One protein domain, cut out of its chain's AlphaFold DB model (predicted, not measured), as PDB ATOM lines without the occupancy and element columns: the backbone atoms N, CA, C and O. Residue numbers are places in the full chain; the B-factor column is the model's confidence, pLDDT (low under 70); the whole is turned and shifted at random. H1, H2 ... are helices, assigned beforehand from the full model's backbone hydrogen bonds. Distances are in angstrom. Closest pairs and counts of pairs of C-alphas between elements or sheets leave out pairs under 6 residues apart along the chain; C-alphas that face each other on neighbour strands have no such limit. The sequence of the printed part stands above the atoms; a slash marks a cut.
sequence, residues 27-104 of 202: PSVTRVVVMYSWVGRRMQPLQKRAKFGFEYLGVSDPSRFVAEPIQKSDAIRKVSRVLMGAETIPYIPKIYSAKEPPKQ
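Overview. This is residues 27 to 104 of the 202 residues of an uncharacterized protein of Panicum miliaceum (UniProt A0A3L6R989). This model has little regular structure: two short helices, H1 and H2, pack on each other at a steep angle, a wide loop of residues 42 to 71 swings out between them and folds back, and a tail follows H2, its residues 99 to 104 sticking out. The printed part has 78 residues, 22 of them in H1 and then H2, with no named strand; the class is all helix. It is only just compact, close to loose, with a radius of gyration of the C-alphas of 13.4 A and spans of 35 by 30 by 21 A.

Along the chain. Find C-alpha 31 at (-32.668, 2.344, -22.130); from there H1, residues 31 to 41, runs 15.5 A. H2, residues 72 to 82, runs 15.7 A to C-alpha 82 at (-31.197, -7.903, -20.042).

Arrangement. Look at Val 39 and Ala 75, where H1 and H2 touch: their closest C-alphas are 6.1 A apart. The helices run opposite ways at a steep tilt of 51 degrees. In both, every O i to N i+4 pair is within hydrogen-bond range.

Size, cuts and confidence. The C-alphas farthest apart, of Arg 81 and Gln 104, are 36.2 A apart. The printed part has no cut; the link from H1 to H2 is long, 30 residues. Mean pLDDT of the printed part is 73.0, with 34 residues under 70, among them 43 to 55 and 92 to 102.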
ATOM      1  N   PRO A  27     -33.006  12.954 -30.429       59.69
ATOM      2  CA  PRO A  27     -33.104  11.504 -30.364       59.69
ATOM      3  C   PRO A  27     -33.276  11.068 -28.908       59.69
ATOM      4  O   PRO A  27     -32.392  11.305 -28.077       59.69
ATOM      5  N   SER A  28     -34.429  10.487 -28.577       63.53
ATOM      6  CA  SER A  28     -34.699  10.022 -27.222       63.53
ATOM      7  C   SER A  28     -33.670   8.959 -26.848       63.53
ATOM      8  O   SER A  28     -33.427   8.002 -27.586       63.53
ATOM      9  N   VAL A  29     -33.033   9.134 -25.694       70.19
ATOM     10  CA  VAL A  29     -32.072   8.162 -25.178       70.19
ATOM     11  C   VAL A  29     -32.851   6.974 -24.620       70.19
ATOM     12  O   VAL A  29     -33.262   6.970 -23.463       70.19
ATOM     13  N   THR A  30     -33.075   5.951 -25.442       79.81
ATOM     14  CA  THR A  30     -33.738   4.720 -24.994       79.81
ATOM     15  C   THR A  30     -32.825   3.946 -24.040       79.81
ATOM     16  O   THR A  30     -31.604   3.913 -24.218       79.81
ATOM     17  N   ARG A  31     -33.400   3.233 -23.060       80.81
ATOM     18  CA  ARG A  31     -32.668   2.344 -22.130       80.81
ATOM     19  C   ARG A  31     -31.682   1.408 -22.848       80.81
ATOM     20  O   ARG A  31     -30.587   1.162 -22.346       80.81
ATOM     21  N   VAL A  32     -32.040   0.944 -24.048       83.56
ATOM     22  CA  VAL A  32     -31.192   0.112 -24.918       83.56
ATOM     23  C   VAL A  32     -29.893   0.830 -25.311       83.56
ATOM     24  O   VAL A  32     -28.828   0.225 -25.238       83.56
ATOM     25  N   VAL A  33     -29.943   2.123 -25.662       83.81
ATOM     26  CA  VAL A  33     -28.765   2.935 -26.033       83.81
ATOM     27  C   VAL A  33     -27.809   3.060 -24.850       83.81
ATOM     28  O   VAL A  33     -26.603   2.839 -24.988       83.81
ATOM     29  N   VAL A  34     -28.355   3.366 -23.668       83.38
ATOM     30  CA  VAL A  34     -27.575   3.488 -22.429       83.38
ATOM     31  C   VAL A  34     -26.884   2.167 -22.126       83.38
ATOM     32  O   VAL A  34     -25.664   2.132 -21.963       83.38
ATOM     33  N   MET A  35     -27.636   1.066 -22.137       84.19
ATOM     34  CA  MET A  35     -27.097  -0.260 -21.862       84.19
ATOM     35  C   MET A  35     -26.062  -0.703 -22.890       84.19
ATOM     36  O   MET A  35     -25.021  -1.223 -22.502       84.19
ATOM     37  N   TYR A  36     -26.292  -0.461 -24.179       84.75
ATOM     38  CA  TYR A  36     -25.324  -0.778 -25.225       84.75
ATOM     39  C   TYR A  36     -24.014  -0.011 -25.025       84.75
ATOM     40  O   TYR A  36     -22.935  -0.605 -25.062       84.75
ATOM     41  N   SER A  37     -24.094   1.292 -24.736       82.00
ATOM     42  CA  SER A  37     -22.908   2.105 -24.456       82.00
ATOM     43  C   SER A  37     -22.173   1.639 -23.192       82.00
ATOM     44  O   SER A  37     -20.946   1.553 -23.188       82.00
ATOM     45  N   TRP A  38     -22.907   1.259 -22.143       82.81
ATOM     46  CA  TRP A  38     -22.349   0.772 -20.884       82.81
ATOM     47  C   TRP A  38     -21.660  -0.590 -21.051       82.81
ATOM     48  O   TRP A  38     -20.509  -0.760 -20.644       82.81
ATOM     49  N   VAL A  39     -22.317  -1.532 -21.737       84.56
ATOM     50  CA  VAL A  39     -21.768  -2.857 -22.067       84.56
ATOM     51  C   VAL A  39     -20.538  -2.730 -22.963       84.56
ATOM     52  O   VAL A  39     -19.545  -3.412 -22.719       84.56
ATOM     53  N   GLY A  40     -20.571  -1.847 -23.966       80.94
ATOM     54  CA  GLY A  40     -19.446  -1.617 -24.876       80.94
ATOM     55  C   GLY A  40     -18.219  -1.027 -24.181       80.94
ATOM     56  O   GLY A  40     -17.094  -1.408 -24.494       80.94
ATOM     57  N   ARG A  41     -18.422  -0.144 -23.195       78.44
ATOM     58  CA  ARG A  41     -17.325   0.470 -22.428       78.44
ATOM     59  C   ARG A  41     -16.789  -0.431 -21.314       78.44
ATOM     60  O   ARG A  41     -15.680  -0.194 -20.848       78.44
ATOM     61  N   ARG A  42     -17.546  -1.456 -20.890       74.62
ATOM     62  CA  ARG A  42     -17.237  -2.307 -19.719       74.62
ATOM     63  C   ARG A  42     -16.769  -1.484 -18.515       74.62
ATOM     64  O   ARG A  42     -15.763  -1.795 -17.876       74.62
ATOM     65  N   MET A  43     -17.503  -0.411 -18.246       67.88
ATOM     66  CA  MET A  43     -17.243   0.462 -17.108       67.88
ATOM     67  C   MET A  43     -17.472  -0.343 -15.833       67.88
ATOM     68  O   MET A  43     -18.547  -0.927 -15.670       67.88
ATOM     69  N   GLN A  44     -16.486  -0.374 -14.931       66.25
ATOM     70  CA  GLN A  44     -16.725  -0.921 -13.601       66.25
ATOM     71  C   GLN A  44     -17.929  -0.223 -12.950       66.25
ATOM     72  O   GLN A  44     -18.153   0.973 -13.205       66.25
ATOM     73  N   PRO A  45     -18.702  -0.946 -12.114       66.00
ATOM     74  CA  PRO A  45     -19.667  -0.314 -11.227       66.00
ATOM     75  C   PRO A  45     -18.998   0.871 -10.537       66.00
ATOM     76  O   PRO A  45     -17.846   0.763 -10.113       66.00
ATOM     77  N   LEU A  46     -19.712   1.996 -10.446       64.44
ATOM     78  CA  LEU A  46     -19.187   3.257  -9.907       64.44
ATOM     79  C   LEU A  46     -18.467   3.073  -8.558       64.44
ATOM     80  O   LEU A  46     -17.478   3.746  -8.304       64.44
ATOM     81  N   GLN A  47     -18.895   2.088  -7.765       64.25
ATOM     82  CA  GLN A  47     -18.311   1.706  -6.476       64.25
ATOM     83  C   GLN A  47     -16.834   1.280  -6.510       64.25
ATOM     84  O   GLN A  47     -16.197   1.305  -5.465       64.25
ATOM     85  N   LYS A  48     -16.282   0.861  -7.655       62.34
ATOM     86  CA  LYS A  48     -14.892   0.367  -7.747       62.34
ATOM     87  C   LYS A  48     -13.935   1.317  -8.469       62.34
ATOM     88  O   LYS A  48     -12.796   0.951  -8.743       62.34
ATOM     89  N   ARG A  49     -14.370   2.536  -8.797       65.38
ATOM     90  CA  ARG A  49     -13.495   3.503  -9.469       65.38
ATOM     91  C   ARG A  49     -12.528   4.137  -8.476       65.38
ATOM     92  O   ARG A  49     -12.951   4.664  -7.455       65.38
ATOM     93  N   ALA A  50     -11.244   4.155  -8.829       61.56
ATOM     94  CA  ALA A  50     -10.204   4.831  -8.052       61.56
ATOM     95  C   ALA A  50     -10.342   6.368  -8.067       61.56
ATOM     96  O   ALA A  50      -9.865   7.044  -7.161       61.56
ATOM     97  N   LYS A  51     -11.011   6.931  -9.084       63.41
ATOM     98  CA  LYS A  51     -11.359   8.354  -9.170       63.41
ATOM     99  C   LYS A  51     -12.842   8.512  -9.487       63.41
ATOM    100  O   LYS A  51     -13.345   7.930 -10.445       63.41
ATOM    101  N   PHE A  52     -13.524   9.364  -8.726       61.12
ATOM    102  CA  PHE A  52     -14.937   9.729  -8.912       61.12
ATOM    103  C   PHE A  52     -15.169  10.683 -10.108       61.12
ATOM    104  O   PHE A  52     -16.110  11.471 -10.123       61.12
ATOM    105  N   GLY A  53     -14.288  10.633 -11.111       58.72
ATOM    106  CA  GLY A  53     -14.289  11.532 -12.258       58.72
ATOM    107  C   GLY A  53     -15.211  11.050 -13.375       58.72
ATOM    108  O   GLY A  53     -15.248   9.871 -13.730       58.72
ATOM    109  N   PHE A  54     -15.952  11.992 -13.941       58.06
ATOM    110  CA  PHE A  54     -16.850  11.824 -15.089       58.06
ATOM    111  C   PHE A  54     -16.093  11.732 -16.427       58.06
ATOM    112  O   PHE A  54     -16.698  11.444 -17.460       58.06
ATOM    113  N   GLU A  55     -14.777  11.955 -16.423       67.06
ATOM    114  CA  GLU A  55     -13.938  11.898 -17.615       67.06
ATOM    115  C   GLU A  55     -13.639  10.458 -18.027       67.06
ATOM    116  O   GLU A  55     -12.842   9.747 -17.421       67.06
ATOM    117  N   TYR A  56     -14.287  10.037 -19.108       70.00
ATOM    118  CA  TYR A  56     -13.958   8.802 -19.799       70.00
ATOM    119  C   TYR A  56     -12.811   9.069 -20.779       70.00
ATOM    120  O   TYR A  56     -13.031   9.641 -21.848       70.00
ATOM    121  N   LEU A  57     -11.601   8.607 -20.450       74.25
ATOM    122  CA  LEU A  57     -10.396   8.730 -21.295       74.25
ATOM    123  C   LEU A  57     -10.401   7.791 -22.519       74.25
ATOM    124  O   LEU A  57      -9.373   7.547 -23.152       74.25
ATOM    125  N   GLY A  58     -11.558   7.234 -22.874       77.12
ATOM    126  CA  GLY A  58     -11.674   6.333 -24.008       77.12
ATOM    127  C   GLY A  58     -11.074   4.963 -23.712       77.12
ATOM    128  O   GLY A  58     -11.290   4.375 -22.656       77.12
ATOM    129  N   VAL A  59     -10.343   4.423 -24.685       73.44
ATOM    130  CA  VAL A  59      -9.767   3.077 -24.582       73.44
ATOM    131  C   VAL A  59      -8.661   2.968 -23.535       73.44
ATOM    132  O   VAL A  59      -8.461   1.869 -23.021       73.44
ATOM    133  N   SER A  60      -8.020   4.091 -23.210       77.06
ATOM    134  CA  SER A  60      -6.915   4.209 -22.256       77.06
ATOM    135  C   SER A  60      -7.377   4.459 -20.818       77.06
ATOM    136  O   SER A  60      -6.540   4.650 -19.942       77.06
ATOM    137  N   ASP A  61      -8.689   4.497 -20.562       76.00
ATOM    138  CA  ASP A  61      -9.229   4.689 -19.217       76.00
ATOM    139  C   ASP A  61      -8.891   3.476 -18.321       76.00
ATOM    140  O   ASP A  61      -9.371   2.370 -18.604       76.00
ATOM    141  N   PRO A  62      -8.125   3.663 -17.224       72.12
ATOM    142  CA  PRO A  62      -7.793   2.598 -16.273       72.12
ATOM    143  C   PRO A  62      -9.026   1.950 -15.629       72.12
ATOM    144  O   PRO A  62      -8.955   0.832 -15.128       72.12
ATOM    145  N   SER A  63     -10.172   2.638 -15.647       72.44
ATOM    146  CA  SER A  63     -11.446   2.144 -15.114       72.44
ATOM    147  C   SER A  63     -12.093   1.064 -15.993       72.44
ATOM    148  O   SER A  63     -13.101   0.462 -15.593       72.44
ATOM    149  N   ARG A  64     -11.566   0.818 -17.203       71.00
ATOM    150  CA  ARG A  64     -12.040  -0.257 -18.081       71.00
ATOM    151  C   ARG A  64     -11.602  -1.607 -17.531       71.00
ATOM    152  O   ARG A  64     -10.426  -1.858 -17.310       71.00
ATOM    153  N   PHE A  65     -12.557  -2.528 -17.404       69.31
ATOM    154  CA  PHE A  65     -12.260  -3.891 -16.949       69.31
ATOM    155  C   PHE A  65     -11.376  -4.675 -17.932       69.31
ATOM    156  O   PHE A  65     -10.710  -5.628 -17.545       69.31
ATOM    157  N   VAL A  66     -11.447  -4.329 -19.222       73.62
ATOM    158  CA  VAL A  66     -10.751  -5.013 -20.316       73.62
ATOM    159  C   VAL A  66     -10.435  -3.984 -21.404       73.62
ATOM    160  O   VAL A  66     -11.321  -3.221 -21.800       73.62
ATOM    161  N   ALA A  67      -9.193  -3.973 -21.896       67.69
ATOM    162  CA  ALA A  67      -8.757  -3.075 -22.967       67.69
ATOM    163  C   ALA A  67      -9.393  -3.430 -24.325       67.69
ATOM    164  O   ALA A  67      -9.711  -2.543 -25.123       67.69
ATOM    165  N   GLU A  68      -9.651  -4.716 -24.553       81.75
ATOM    166  CA  GLU A  68     -10.196  -5.238 -25.801       81.75
ATOM    167  C   GLU A  68     -11.636  -4.743 -26.062       81.75
ATOM    168  O   GLU A  68     -12.492  -4.783 -25.165       81.75
ATOM    169  N   PRO A  69     -11.930  -4.231 -27.272       74.31
ATOM    170  CA  PRO A  69     -13.272  -3.802 -27.638       74.31
ATOM    171  C   PRO A  69     -14.219  -5.006 -27.728       74.31
ATOM    172  O   PRO A  69     -13.921  -6.008 -28.370       74.31
ATOM    173  N   ILE A  70     -15.405  -4.907 -27.119       83.25
ATOM    174  CA  ILE A  70     -16.460  -5.902 -27.348       83.25
ATOM    175  C   ILE A  70     -16.903  -5.829 -28.815       83.25
ATOM    176  O   ILE A  70     -17.228  -4.752 -29.325       83.25
ATOM    177  N   GLN A  71     -17.002  -6.988 -29.466       87.94
ATOM    178  CA  GLN A  71     -17.643  -7.099 -30.771       87.94
ATOM    179  C   GLN A  71     -19.112  -6.660 -30.675       87.94
ATOM    180  O   GLN A  71     -19.832  -7.029 -29.746       87.94
ATOM    181  N   LYS A  72     -19.586  -5.873 -31.645       85.12
ATOM    182  CA  LYS A  72     -20.936  -5.280 -31.619       85.12
ATOM    183  C   LYS A  72     -22.042  -6.327 -31.420       85.12
ATOM    184  O   LYS A  72     -22.942  -6.114 -30.615       85.12
ATOM    185  N   SER A  73     -21.942  -7.474 -32.091       86.56
ATOM    186  CA  SER A  73     -22.873  -8.607 -31.953       86.56
ATOM    187  C   SER A  73     -22.952  -9.131 -30.516       86.56
ATOM    188  O   SER A  73     -24.038  -9.382 -29.996       86.56
ATOM    189  N   ASP A  74     -21.813  -9.235 -29.839       88.88
ATOM    190  CA  ASP A  74     -21.720  -9.670 -28.449       88.88
ATOM    191  C   ASP A  74     -22.294  -8.636 -27.474       88.88
ATOM    192  O   ASP A  74     -22.913  -9.019 -26.476       88.88
ATOM    193  N   ALA A  75     -22.133  -7.335 -27.758       87.19
ATOM    194  CA  ALA A  75     -22.802  -6.276 -27.002       87.19
ATOM    195  C   ALA A  75     -24.324  -6.404 -27.115       87.19
ATOM    196  O   ALA A  75     -25.001  -6.439 -26.091       87.19
ATOM    197  N   ILE A  76     -24.853  -6.539 -28.336       84.50
ATOM    198  CA  ILE A  76     -26.297  -6.690 -28.575       84.50
ATOM    199  C   ILE A  76     -26.815  -7.936 -27.872       84.50
ATOM    200  O   ILE A  76     -27.780  -7.837 -27.129       84.50
ATOM    201  N   ARG A  77     -26.131  -9.081 -28.004       87.75
ATOM    202  CA  ARG A  77     -26.515 -10.334 -27.334       87.75
ATOM    203  C   ARG A  77     -26.590 -10.188 -25.813       87.75
ATOM    204  O   ARG A  77     -27.372 -10.873 -25.165       87.75
ATOM    205  N   LYS A  78     -25.752  -9.340 -25.213       88.62
ATOM    206  CA  LYS A  78     -25.813  -9.042 -23.773       88.62
ATOM    207  C   LYS A  78     -26.955  -8.090 -23.439       88.62
ATOM    208  O   LYS A  78     -27.644  -8.316 -22.454       88.62
ATOM    209  N   VAL A  79     -27.160  -7.052 -24.248       86.88
ATOM    210  CA  VAL A  79     -28.258  -6.097 -24.056       86.88
ATOM    211  C   VAL A  79     -29.609  -6.789 -24.220       86.88
ATOM    212  O   VAL A  79     -30.459  -6.604 -23.363       86.88
ATOM    213  N   SER A  80     -29.777  -7.654 -25.222       85.56
ATOM    214  CA  SER A  80     -31.009  -8.409 -25.478       85.56
ATOM    215  C   SER A  80     -31.335  -9.433 -24.390       85.56
ATOM    216  O   SER A  80     -32.499  -9.719 -24.135       85.56
ATOM    217  N   ARG A  81     -30.318  -9.956 -23.690       86.81
ATOM    218  CA  ARG A  81     -30.520 -10.795 -22.496       86.81
ATOM    219  C   ARG A  81     -31.085 -10.014 -21.312       86.81
ATOM    220  O   ARG A  81     -31.808 -10.596 -20.516       86.81
ATOM    221  N   VAL A  82     -30.718  -8.740 -21.160       85.19
ATOM    222  CA  VAL A  82     -31.197  -7.903 -20.042       85.19
ATOM    223  C   VAL A  82     -32.498  -7.185 -20.397       85.19
ATOM    224  O   VAL A  82     -33.360  -6.997 -19.544       85.19
ATOM    225  N   LEU A  83     -32.638  -6.782 -21.656       83.31
ATOM    226  CA  LEU A  83     -33.817  -6.156 -22.232       83.31
ATOM    227  C   LEU A  83     -34.400  -7.140 -23.244       83.31
ATOM    228  O   LEU A  83     -34.015  -7.125 -24.415       83.31
ATOM    229  N   MET A  84     -35.285  -8.025 -22.779       79.25
ATOM    230  CA  MET A  84     -35.988  -8.966 -23.654       79.25
ATOM    231  C   MET A  84     -36.618  -8.200 -24.831       79.25
ATOM    232  O   MET A  84     -37.389  -7.269 -24.610       79.25
ATOM    233  N   GLY A  85     -36.252  -8.557 -26.067       69.94
ATOM    234  CA  GLY A  85     -36.785  -7.947 -27.295       69.94
ATOM    235  C   GLY A  85     -35.930  -6.851 -27.949       69.94
ATOM    236  O   GLY A  85     -36.341  -6.282 -28.956       69.94
ATOM    237  N   ALA A  86     -34.734  -6.538 -27.438       68.12
ATOM    238  CA  ALA A  86     -33.814  -5.636 -28.141       68.12
ATOM    239  C   ALA A  86     -33.085  -6.368 -29.289       68.12
ATOM    240  O   ALA A  86     -31.979  -6.876 -29.105       68.12
ATOM    241  N   GLU A  87     -33.708  -6.445 -30.465       68.62
ATOM    242  CA  GLU A  87     -33.138  -7.119 -31.648       68.62
ATOM    243  C   GLU A  87     -32.222  -6.210 -32.482       68.62
ATOM    244  O   GLU A  87     -31.273  -6.679 -33.110       68.62
ATOM    245  N   THR A  88     -32.444  -4.895 -32.424       73.38
ATOM    246  CA  THR A  88     -31.762  -3.915 -33.281       73.38
ATOM    247  C   THR A  88     -30.856  -2.994 -32.469       73.38
ATOM    248  O   THR A  88     -31.203  -2.568 -31.366       73.38
ATOM    249  N   ILE A  89     -29.686  -2.653 -33.026       66.00
ATOM    250  CA  ILE A  89     -28.797  -1.629 -32.463       66.00
ATOM    251  C   ILE A  89     -29.528  -0.288 -32.545       66.00
ATOM    252  O   ILE A  89     -29.753   0.196 -33.657       66.00
ATOM    253  N   PRO A  90     -29.881   0.348 -31.420       68.06
ATOM    254  CA  PRO A  90     -30.450   1.676 -31.497       68.06
ATOM    255  C   PRO A  90     -29.358   2.651 -31.947       68.06
ATOM    256  O   PRO A  90     -28.199   2.543 -31.532       68.06
ATOM    257  N   TYR A  91     -29.727   3.613 -32.791       72.38
ATOM    258  CA  TYR A  91     -28.854   4.733 -33.120       72.38
ATOM    259  C   TYR A  91     -28.376   5.374 -31.816       72.38
ATOM    260  O   TYR A  91     -29.193   5.775 -30.991       72.38
ATOM    261  N   ILE A  92     -27.059   5.412 -31.601       67.56
ATOM    262  CA  ILE A  92     -26.471   6.043 -30.420       67.56
ATOM    263  C   ILE A  92     -26.351   7.524 -30.749       67.56
ATOM    264  O   ILE A  92     -25.482   7.886 -31.550       67.56
ATOM    265  N   PRO A  93     -27.188   8.390 -30.158       63.25
ATOM    266  CA  PRO A  93     -27.091   9.810 -30.410       63.25
ATOM    267  C   PRO A  93     -25.736  10.281 -29.897       63.25
ATOM    268  O   PRO A  93     -25.297   9.907 -28.804       63.25
ATOM    269  N   LYS A  94     -25.051  11.107 -30.680       64.38
ATOM    270  CA  LYS A  94     -23.743  11.661 -30.320       64.38
ATOM    271  C   LYS A  94     -23.906  12.846 -29.361       64.38
ATOM    272  O   LYS A  94     -23.394  13.924 -29.596       64.38
ATOM    273  N   ILE A  95     -24.671  12.650 -28.293       58.34
ATOM    274  CA  ILE A  95     -25.040  13.697 -27.327       58.34
ATOM    275  C   ILE A  95     -23.951  13.975 -26.285       58.34
ATOM    276  O   ILE A  95     -23.973  15.023 -25.655       58.34
ATOM    277  N   TYR A  96     -22.992  13.059 -26.116       53.41
ATOM    278  CA  TYR A  96     -21.865  13.218 -25.197       53.41
ATOM    279  C   TYR A  96     -20.576  12.812 -25.906       53.41
ATOM    280  O   TYR A  96     -20.096  11.680 -25.791       53.41
ATOM    281  N   SER A  97     -20.055  13.733 -26.708       58.31
ATOM    282  CA  SER A  97     -18.727  13.643 -27.306       58.31
ATOM    283  C   SER A  97     -17.807  14.577 -26.530       58.31
ATOM    284  O   SER A  97     -18.186  15.710 -26.269       58.31
ATOM    285  N   ALA A  98     -16.579  14.159 -26.215       56.34
ATOM    286  CA  ALA A  98     -15.590  15.066 -25.619       56.34
ATOM    287  C   ALA A  98     -15.338  16.312 -26.494       56.34
ATOM    288  O   ALA A  98     -14.975  17.366 -25.990       56.34
ATOM    289  N   LYS A  99     -15.573  16.190 -27.809       61.59
ATOM    290  CA  LYS A  99     -15.463  17.292 -28.777       61.59
ATOM    291  C   LYS A  99     -16.673  18.236 -28.775       61.59
ATOM    292  O   LYS A  99     -16.577  19.328 -29.312       61.59
ATOM    293  N   GLU A 100     -17.798  17.805 -28.212       67.12
ATOM    294  CA  GLU A 100     -19.048  18.569 -28.121       67.12
ATOM    295  C   GLU A 100     -19.585  18.436 -26.687       67.12
ATOM    296  O   GLU A 100     -20.521  17.665 -26.440       67.12
ATOM    297  N   PRO A 101     -18.947  19.109 -25.708       62.59
ATOM    298  CA  PRO A 101     -19.435  19.089 -24.341       62.59
ATOM    299  C   PRO A 101     -20.853  19.678 -24.292       62.59
ATOM    300  O   PRO A 101     -21.162  20.609 -25.048       62.59
ATOM    301  N   PRO A 102     -21.737  19.158 -23.419       62.00
ATOM    302  CA  PRO A 102     -23.031  19.785 -23.202       62.00
ATOM    303  C   PRO A 102     -22.791  21.245 -22.823       62.00
ATOM    304  O   PRO A 102     -21.932  21.535 -21.986       62.00
ATOM    305  N   LYS A 103     -23.523  22.162 -23.469       71.00
ATOM    306  CA  LYS A 103     -23.469  23.585 -23.125       71.00
ATOM    307  C   LYS A 103     -23.712  23.682 -21.622       71.00
ATOM    308  O   LYS A 103     -24.763  23.246 -21.152       71.00
ATOM    309  N   GLN A 104     -22.715  24.165 -20.884       59.56
ATOM    310  CA  GLN A 104     -22.840  24.415 -19.458       59.56
ATOM    311  C   GLN A 104     -23.801  25.586 -19.302       59.56
ATOM    312  O   GLN A 104     -23.401  26.746 -19.312       59.56
TER     313      GLN A 104